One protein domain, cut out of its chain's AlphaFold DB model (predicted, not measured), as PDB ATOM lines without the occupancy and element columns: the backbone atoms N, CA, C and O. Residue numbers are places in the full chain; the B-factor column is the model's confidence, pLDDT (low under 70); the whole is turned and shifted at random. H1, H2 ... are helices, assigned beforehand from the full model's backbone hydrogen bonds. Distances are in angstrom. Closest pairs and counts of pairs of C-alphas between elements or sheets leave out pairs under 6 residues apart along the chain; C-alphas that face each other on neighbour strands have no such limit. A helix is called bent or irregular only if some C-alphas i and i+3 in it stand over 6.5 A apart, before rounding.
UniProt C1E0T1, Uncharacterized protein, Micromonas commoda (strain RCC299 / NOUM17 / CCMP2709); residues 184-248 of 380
ATOM      1  N   GLN A 184     -24.967  53.842  65.593       64.00
ATOM      2  CA  GLN A 184     -25.171  52.551  66.268       64.00
ATOM      3  C   GLN A 184     -26.507  51.893  65.892       64.00
ATOM      4  O   GLN A 184     -26.543  50.684  65.665       64.00
ATOM      5  N   SER A 185     -27.586  52.672  65.762       62.47
ATOM      6  CA  SER A 185     -28.883  52.176  65.288       62.47
ATOM      7  C   SER A 185     -28.775  51.616  63.863       62.47
ATOM      8  O   SER A 185     -29.104  50.452  63.637       62.47
ATOM      9  N   VAL A 186     -28.184  52.380  62.937       60.19
ATOM     10  CA  VAL A 186     -27.954  51.958  61.544       60.19
ATOM     11  C   VAL A 186     -27.051  50.720  61.462       60.19
ATOM     12  O   VAL A 186     -27.354  49.796  60.709       60.19
ATOM     13  N   LEU A 187     -25.977  50.643  62.255       58.50
ATOM     14  CA  LEU A 187     -25.091  49.473  62.290       58.50
ATOM     15  C   LEU A 187     -25.796  48.217  62.822       58.50
ATOM     16  O   LEU A 187     -25.559  47.127  62.297       58.50
ATOM     17  N   ASN A 188     -26.690  48.350  63.806       71.25
ATOM     18  CA  ASN A 188     -27.500  47.232  64.292       71.25
ATOM     19  C   ASN A 188     -28.504  46.761  63.226       71.25
ATOM     20  O   ASN A 188     -28.570  45.561  62.952       71.25
ATOM     21  N   THR A 189     -29.200  47.681  62.547       65.50
ATOM     22  CA  THR A 189     -30.096  47.341  61.428       65.50
ATOM     23  C   THR A 189     -29.340  46.688  60.266       65.50
ATOM     24  O   THR A 189     -29.807  45.689  59.719       65.50
ATOM     25  N   ILE A 190     -28.138  47.169  59.916       54.47
ATOM     26  CA  ILE A 190     -27.273  46.536  58.903       54.47
ATOM     27  C   ILE A 190     -26.874  45.119  59.330       54.47
ATOM     28  O   ILE A 190     -26.901  44.209  58.503       54.47
ATOM     29  N   ARG A 191     -26.542  44.898  60.608       60.81
ATOM     30  CA  ARG A 191     -26.148  43.578  61.127       60.81
ATOM     31  C   ARG A 191     -27.300  42.570  61.087       60.81
ATOM     32  O   ARG A 191     -27.090  41.419  60.709       60.81
ATOM     33  N   GLU A 192     -28.515  43.002  61.414       65.81
ATOM     34  CA  GLU A 192     -29.715  42.166  61.310       65.81
ATOM     35  C   GLU A 192     -30.109  41.898  59.843       65.81
ATOM     36  O   GLU A 192     -30.443  40.767  59.478       65.81
ATOM     37  N   THR A 193     -29.979  42.904  58.973       57.09
ATOM     38  CA  THR A 193     -30.236  42.765  57.530       57.09
ATOM     39  C   THR A 193     -29.223  41.829  56.867       57.09
ATOM     40  O   THR A 193     -29.620  40.962  56.092       57.09
ATOM     41  N   ALA A 194     -27.936  41.926  57.213       47.12
ATOM     42  CA  ALA A 194     -26.886  41.045  56.697       47.12
ATOM     43  C   ALA A 194     -27.165  39.571  57.032       47.12
ATOM     44  O   ALA A 194     -27.152  38.726  56.135       47.12
ATOM     45  N   ASN A 195     -27.535  39.276  58.284       57.56
ATOM     46  CA  ASN A 195     -27.910  37.924  58.709       57.56
ATOM     47  C   ASN A 195     -29.156  37.388  57.974       57.56
ATOM     48  O   ASN A 195     -29.245  36.187  57.721       57.56
ATOM     49  N   ARG A 196     -30.118  38.245  57.593       58.94
ATOM     50  CA  ARG A 196     -31.278  37.833  56.774       58.94
ATOM     51  C   ARG A 196     -30.945  37.649  55.291       58.94
ATOM     52  O   ARG A 196     -31.541  36.784  54.649       58.94
ATOM     53  N   VAL A 197     -30.031  38.443  54.735       49.66
ATOM     54  CA  VAL A 197     -29.643  38.363  53.316       49.66
ATOM     55  C   VAL A 197     -28.833  37.097  53.035       49.66
ATOM     56  O   VAL A 197     -29.123  36.417  52.051       49.66
ATOM     57  N   ASP A 198     -27.893  36.734  53.913       52.25
ATOM     58  CA  ASP A 198     -27.030  35.557  53.723       52.25
ATOM     59  C   ASP A 198     -27.848  34.247  53.698       52.25
ATOM     60  O   ASP A 198     -27.708  33.425  52.789       52.25
ATOM     61  N   VAL A 199     -28.825  34.121  54.609       56.22
ATOM     62  CA  VAL A 199     -29.756  32.977  54.674       56.22
ATOM     63  C   VAL A 199     -30.707  32.911  53.470       56.22
ATOM     64  O   VAL A 199     -31.076  31.817  53.045       56.22
ATOM     65  N   LYS A 200     -31.128  34.055  52.909       54.34
ATOM     66  CA  LYS A 200     -32.148  34.093  51.843       54.34
ATOM     67  C   LYS A 200     -31.579  33.941  50.428       54.34
ATOM     68  O   LYS A 200     -32.312  33.503  49.545       54.34
ATOM     69  N   TRP A 201     -30.313  34.297  50.200       55.09
ATOM     70  CA  TRP A 201     -29.745  34.355  48.845       55.09
ATOM     71  C   TRP A 201     -28.660  33.315  48.537       55.09
ATOM     72  O   TRP A 201     -28.390  33.087  47.359       55.09
ATOM     73  N   GLY A 202     -28.029  32.675  49.533       48.47
ATOM     74  CA  GLY A 202     -27.027  31.616  49.291       48.47
ATOM     75  C   GLY A 202     -25.810  32.064  48.460       48.47
ATOM     76  O   GLY A 202     -25.083  31.246  47.890       48.47
ATOM     77  N   VAL A 203     -25.591  33.378  48.366       50.66
ATOM     78  CA  VAL A 203     -24.643  34.020  47.445       50.66
ATOM     79  C   VAL A 203     -23.188  33.677  47.776       50.66
ATOM     80  O   VAL A 203     -22.354  33.652  46.871       50.66
ATOM     81  N   GLY A 204     -22.881  33.313  49.026       53.66
ATOM     82  CA  GLY A 204     -21.527  32.984  49.482       53.66
ATOM     83  C   GLY A 204     -20.800  31.888  48.684       53.66
ATOM     84  O   GLY A 204     -19.572  31.905  48.634       53.66
ATOM     85  N   ALA A 205     -21.512  30.969  48.017       57.94
ATOM     86  CA  ALA A 205     -20.888  29.971  47.140       57.94
ATOM     87  C   ALA A 205     -20.452  30.578  45.790       57.94
ATOM     88  O   ALA A 205     -19.260  30.598  45.477       57.94
ATOM     89  N   LYS A 206     -21.395  31.152  45.027       59.19
ATOM     90  CA  LYS A 206     -21.110  31.768  43.715       59.19
ATOM     91  C   LYS A 206     -20.164  32.965  43.815       59.19
ATOM     92  O   LYS A 206     -19.310  33.150  42.952       59.19
ATOM     93  N   LEU A 207     -20.279  33.757  44.880       54.75
ATOM     94  CA  LEU A 207     -19.453  34.948  45.067       54.75
ATOM     95  C   LEU A 207     -18.003  34.579  45.426       54.75
ATOM     96  O   LEU A 207     -17.091  35.303  45.039       54.75
ATOM     97  N   ARG A 208     -17.745  33.413  46.046       62.47
ATOM     98  CA  ARG A 208     -16.377  32.877  46.220       62.47
ATOM     99  C   ARG A 208     -15.740  32.428  44.903       62.47
ATOM    100  O   ARG A 208     -14.561  32.709  44.696       62.47
ATOM    101  N   GLU A 209     -16.492  31.787  44.007       70.00
ATOM    102  CA  GLU A 209     -15.996  31.445  42.661       70.00
ATOM    103  C   GLU A 209     -15.719  32.700  41.825       70.00
ATOM    104  O   GLU A 209     -14.623  32.841  41.278       70.00
ATOM    105  N   GLN A 210     -16.643  33.667  41.808       65.56
ATOM    106  CA  GLN A 210     -16.422  34.947  41.128       65.56
ATOM    107  C   GLN A 210     -15.256  35.742  41.735       65.56
ATOM    108  O   GLN A 210     -14.470  36.320  40.991       65.56
ATOM    109  N   THR A 211     -15.074  35.722  43.061       63.16
ATOM    110  CA  THR A 211     -13.932  36.386  43.724       63.16
ATOM    111  C   THR A 211     -12.596  35.757  43.332       63.16
ATOM    112  O   THR A 211     -11.626  36.489  43.143       63.16
ATOM    113  N   LYS A 212     -12.520  34.425  43.170       74.56
ATOM    114  CA  LYS A 212     -11.313  33.771  42.630       74.56
ATOM    115  C   LYS A 212     -11.024  34.240  41.207       74.56
ATOM    116  O   LYS A 212      -9.938  34.754  40.966       74.56
ATOM    117  N   GLY A 213     -12.013  34.168  40.311       76.62
ATOM    118  CA  GLY A 213     -11.856  34.635  38.929       76.62
ATOM    119  C   GLY A 213     -11.447  36.109  38.834       76.62
ATOM    120  O   GLY A 213     -10.578  36.455  38.040       76.62
ATOM    121  N   PHE A 214     -12.005  36.974  39.687       68.00
ATOM    122  CA  PHE A 214     -11.650  38.395  39.730       68.00
ATOM    123  C   PHE A 214     -10.241  38.635  40.291       68.00
ATOM    124  O   PHE A 214      -9.513  39.482  39.781       68.00
ATOM    125  N   ARG A 215      -9.818  37.869  41.306       76.06
ATOM    126  CA  ARG A 215      -8.454  37.935  41.851       76.06
ATOM    127  C   ARG A 215      -7.421  37.479  40.824       76.06
ATOM    128  O   ARG A 215      -6.431  38.178  40.636       76.06
ATOM    129  N   ASP A 216      -7.670  36.364  40.144       77.25
ATOM    130  CA  ASP A 216      -6.767  35.850  39.115       77.25
ATOM    131  C   ASP A 216      -6.724  36.793  37.902       77.25
ATOM    132  O   ASP A 216      -5.647  37.040  37.363       77.25
ATOM    133  N   ALA A 217      -7.851  37.420  37.535       73.06
ATOM    134  CA  ALA A 217      -7.897  38.471  36.517       73.06
ATOM    135  C   ALA A 217      -7.104  39.728  36.921       73.06
ATOM    136  O   ALA A 217      -6.361  40.250  36.092       73.06
ATOM    137  N   ILE A 218      -7.205  40.190  38.176       68.50
ATOM    138  CA  ILE A 218      -6.391  41.306  38.695       68.50
ATOM    139  C   ILE A 218      -4.901  40.957  38.652       68.50
ATOM    140  O   ILE A 218      -4.113  41.781  38.203       68.50
ATOM    141  N   VAL A 219      -4.507  39.754  39.083       76.94
ATOM    142  CA  VAL A 219      -3.095  39.331  39.064       76.94
ATOM    143  C   VAL A 219      -2.570  39.241  37.626       76.94
ATOM    144  O   VAL A 219      -1.496  39.763  37.346       76.94
ATOM    145  N   ASN A 220      -3.349  38.688  36.686       80.44
ATOM    146  CA  ASN A 220      -2.971  38.647  35.267       80.44
ATOM    147  C   ASN A 220      -2.902  40.048  34.629       80.44
ATOM    148  O   ASN A 220      -2.059  40.289  33.767       80.44
ATOM    149  N   LEU A 221      -3.792  40.965  35.023       74.38
ATOM    150  CA  LEU A 221      -3.758  42.363  34.588       74.38
ATOM    151  C   LEU A 221      -2.541  43.093  35.160       74.38
ATOM    152  O   LEU A 221      -1.907  43.843  34.426       74.38
ATOM    153  N   ASP A 222      -2.181  42.856  36.421       75.12
ATOM    154  CA  ASP A 222      -1.021  43.483  37.054       75.12
ATOM    155  C   ASP A 222       0.308  42.973  36.469       75.12
ATOM    156  O   ASP A 222       1.178  43.782  36.143       75.12
ATOM    157  N   GLU A 223       0.432  41.663  36.214       77.38
ATOM    158  CA  GLU A 223       1.579  41.088  35.493       77.38
ATOM    159  C   GLU A 223       1.712  41.636  34.063       77.38
ATOM    160  O   GLU A 223       2.825  41.896  33.609       77.38
ATOM    161  N   LYS A 224       0.596  41.835  33.342       73.88
ATOM    162  CA  LYS A 224       0.619  42.282  31.934       73.88
ATOM    163  C   LYS A 224       0.747  43.790  31.750       73.88
ATOM    164  O   LYS A 224       1.368  44.221  30.783       73.88
ATOM    165  N   LEU A 225       0.157  44.591  32.635       66.50
ATOM    166  CA  LEU A 225       0.263  46.053  32.592       66.50
ATOM    167  C   LEU A 225       1.510  46.564  33.324       66.50
ATOM    168  O   LEU A 225       1.863  47.731  33.172       66.50
ATOM    169  N   GLY A 226       2.147  45.731  34.158       68.19
ATOM    170  CA  GLY A 226       3.218  46.164  35.056       68.19
ATOM    171  C   GLY A 226       2.765  47.285  35.993       68.19
ATOM    172  O   GLY A 226       3.586  48.097  36.421       68.19
ATOM    173  N   ALA A 227       1.460  47.375  36.275       63.75
ATOM    174  CA  ALA A 227       0.848  48.546  36.892       63.75
ATOM    175  C   ALA A 227       1.397  48.777  38.303       63.75
ATOM    176  O   ALA A 227       1.774  49.901  38.629       63.75
ATOM    177  N   THR A 228       1.563  47.729  39.117       68.38
ATOM    178  CA  THR A 228       2.248  47.856  40.410       68.38
ATOM    179  C   THR A 228       3.722  48.221  40.280       68.38
ATOM    180  O   THR A 228       4.219  48.927  41.152       68.38
ATOM    181  N   ALA A 229       4.437  47.812  39.229       74.31
ATOM    182  CA  ALA A 229       5.836  48.205  39.023       74.31
ATOM    183  C   ALA A 229       5.961  49.682  38.609       74.31
ATOM    184  O   ALA A 229       6.813  50.400  39.136       74.31
ATOM    185  N   PHE A 230       5.074  50.154  37.725       74.44
ATOM    186  CA  PHE A 230       4.975  51.559  37.334       74.44
ATOM    187  C   PHE A 230       4.549  52.431  38.519       74.44
ATOM    188  O   PHE A 230       5.250  53.380  38.856       74.44
ATOM    189  N   VAL A 231       3.484  52.063  39.238       77.19
ATOM    190  CA  VAL A 231       3.029  52.775  40.444       77.19
ATOM    191  C   VAL A 231       4.117  52.784  41.523       77.19
ATOM    192  O   VAL A 231       4.400  53.845  42.066       77.19
ATOM    193  N   LYS A 232       4.808  51.669  41.798       79.50
ATOM    194  CA  LYS A 232       5.901  51.643  42.793       79.50
ATOM    195  C   LYS A 232       7.105  52.510  42.411       79.50
ATOM    196  O   LYS A 232       7.796  52.966  43.315       79.50
ATOM    197  N   ARG A 233       7.373  52.742  41.119       81.00
ATOM    198  CA  ARG A 233       8.484  53.601  40.660       81.00
ATOM    199  C   ARG A 233       8.092  55.068  40.481       81.00
ATOM    200  O   ARG A 233       8.896  55.938  40.789       81.00
ATOM    201  N   VAL A 234       6.882  55.342  39.998       80.50
ATOM    202  CA  VAL A 234       6.430  56.688  39.605       80.50
ATOM    203  C   VAL A 234       5.619  57.375  40.704       80.50
ATOM    204  O   VAL A 234       5.719  58.590  40.853       80.50
ATOM    205  N   ALA A 235       4.866  56.635  41.526       83.31
ATOM    206  CA  ALA A 235       4.086  57.254  42.596       83.31
ATOM    207  C   ALA A 235       4.954  57.916  43.682       83.31
ATOM    208  O   ALA A 235       4.604  59.033  44.047       83.31
ATOM    209  N   PRO A 236       6.073  57.337  44.178       85.56
ATOM    210  CA  PRO A 236       6.891  57.996  45.200       85.56
ATOM    211  C   PRO A 236       7.449  59.379  44.796       85.56
ATOM    212  O   PRO A 236       7.213  60.325  45.553       85.56
ATOM    213  N   PRO A 237       8.120  59.565  43.635       86.44
ATOM    214  CA  PRO A 237       8.602  60.890  43.237       86.44
ATOM    215  C   PRO A 237       7.447  61.858  42.942       86.44
ATOM    216  O   PRO A 237       7.469  62.990  43.426       86.44
ATOM    217  N   ALA A 238       6.388  61.405  42.259       81.88
ATOM    218  CA  ALA A 238       5.218  62.244  41.989       81.88
ATOM    219  C   ALA A 238       4.511  62.697  43.283       81.88
ATOM    220  O   ALA A 238       4.061  63.838  43.380       81.88
ATOM    221  N   TRP A 239       4.443  61.849  44.318       86.12
ATOM    222  CA  TRP A 239       3.911  62.238  45.628       86.12
ATOM    223  C   TRP A 239       4.768  63.297  46.316       86.12
ATOM    224  O   TRP A 239       4.207  64.216  46.913       86.12
ATOM    225  N   ALA A 240       6.096  63.205  46.227       89.31
ATOM    226  CA  ALA A 240       6.988  64.208  46.805       89.31
ATOM    227  C   ALA A 240       6.785  65.589  46.153       89.31
ATOM    228  O   ALA A 240       6.714  66.600  46.852       89.31
ATOM    229  N   GLU A 241       6.615  65.642  44.830       88.44
ATOM    230  CA  GLU A 241       6.314  66.887  44.109       88.44
ATOM    231  C   GLU A 241       4.909  67.420  44.418       88.44
ATOM    232  O   GLU A 241       4.751  68.608  44.702       88.44
ATOM    233  N   VAL A 242       3.894  66.551  44.482       86.25
ATOM    234  CA  VAL A 242       2.528  66.935  44.881       86.25
ATOM    235  C   VAL A 242       2.483  67.461  46.322       86.25
ATOM    236  O   VAL A 242       1.745  68.408  46.600       86.25
ATOM    237  N   GLN A 243       3.279  66.909  47.245       87.50
ATOM    238  CA  GLN A 243       3.396  67.437  48.609       87.50
ATOM    239  C   GLN A 243       4.075  68.813  48.638       87.50
ATOM    240  O   GLN A 243       3.551  69.723  49.286       87.50
ATOM    241  N   LYS A 244       5.168  69.008  47.882       91.06
ATOM    242  CA  LYS A 244       5.808  70.328  47.715       91.06
ATOM    243  C   LYS A 244       4.827  71.357  47.145       91.06
ATOM    244  O   LYS A 244       4.708  72.452  47.689       91.06
ATOM    245  N   PHE A 245       4.058  70.995  46.115       87.62
ATOM    246  CA  PHE A 245       3.049  71.881  45.529       87.62
ATOM    247  C   PHE A 245       1.938  72.225  46.532       87.62
ATOM    248  O   PHE A 245       1.614  73.399  46.708       87.62
ATOM    249  N   ARG A 246       1.407  71.235  47.268       86.38
ATOM    250  CA  ARG A 246       0.376  71.430  48.309       86.38
ATOM    251  C   ARG A 246       0.813  72.315  49.480       86.38
ATOM    252  O   ARG A 246      -0.048  72.924  50.115       86.38
ATOM    253  N   ALA A 247       2.111  72.400  49.772       90.56
ATOM    254  CA  ALA A 247       2.623  73.306  50.799       90.56
ATOM    255  C   ALA A 247       2.460  74.788  50.405       90.56
ATOM    256  O   ALA A 247       2.226  75.627  51.280       90.56
ATOM    257  N   THR A 248       2.522  75.106  49.103       95.50
ATOM    258  CA  THR A 248       2.385  76.478  48.586       95.50
ATOM    259  C   THR A 248       0.956  77.027  48.740       95.50
ATOM    260  O   THR A 248      -0.012  76.266  48.651       95.50
TER     261      THR A 248
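This is residues 184 to 248 of the 380 residues of an uncharacterized protein of Micromonas commoda (strain RCC299 / NOUM17 / CCMP2709) (UniProt C1E0T1). Read from the first printed residue onward, three helices trace a wide, open U: H1 is one arm, H2 the base and H3 the other arm, with a sharp corner at each end of H2. The arms stay far from each other, nothing fills the space between them, and the U lies nearly in one flat layer. The printed part has 65 residues with three named helices, H1, H2 and H3 in that order along the chain, and no named strand; the class is all helix. The whole is extended, with a radius of gyration of the C-alphas of 20.7 A, and the C-alphas span 51 by 36 by 8 A along their three main axes.

Begin with H1, residues 184 to 201, and go through the tight link at Gly 202 into H2, residues 203 to 225. H1 and H2 are close but not clearly touching; their closest C-alphas, those of Asp 198 and Gly 204, are 7.4 A apart. Their lines stand about perpendicular, at 81 degrees. Past the tight link at Gly 226 you reach H3, residues 227 to 247. H2 and H3 are also close but not clearly touching, with the C-alphas of Asp 222 and Thr 228 the closest at 6.4 A. Their lines too are about perpendicular, at 81 degrees, though the line of H3 is a rough one. H1 and H3 are apart. Look at backbone O i to N i+4 pairs inside the helices: 13 of 14 are within hydrogen-bond range in H1, 18 of 19 in H2 and 15 of 17 in H3.

Find C-alpha 184 at (-25.171, 52.551, 66.268); from there H1 runs 25.6 A to C-alpha 201. Next find C-alpha 203 at (-24.643, 34.020, 47.445), where H2, the longest helix with 23 residues, begins its 31.4 A to C-alpha 225. H3 runs from C-alpha 227 to C-alpha 247 at (2.623, 73.306, 50.799), 28.5 A in all. Near residue 234 it has a kink of 42 degrees. H3 is irregular, but only just: C-alphas 233 and 236 are 6.52 A apart.

The two C-alphas farthest apart, those of Lys 200 and Thr 248, are 54.8 A apart, and the first and last printed C-alphas, of Gln 184 and Thr 248, are 40.6 A apart. Residues 184 to 248 stand free: no C-alphas 8 or more residues apart along the chain come within 10 A. The printed part has no cut, and neither link is long. In the B-factor column the mean pLDDT of the printed part is 70.3, with 32 residues under 70, among them residues 189 to 208; the mean is 58 in H1, 69 in H2 and 82 in H3.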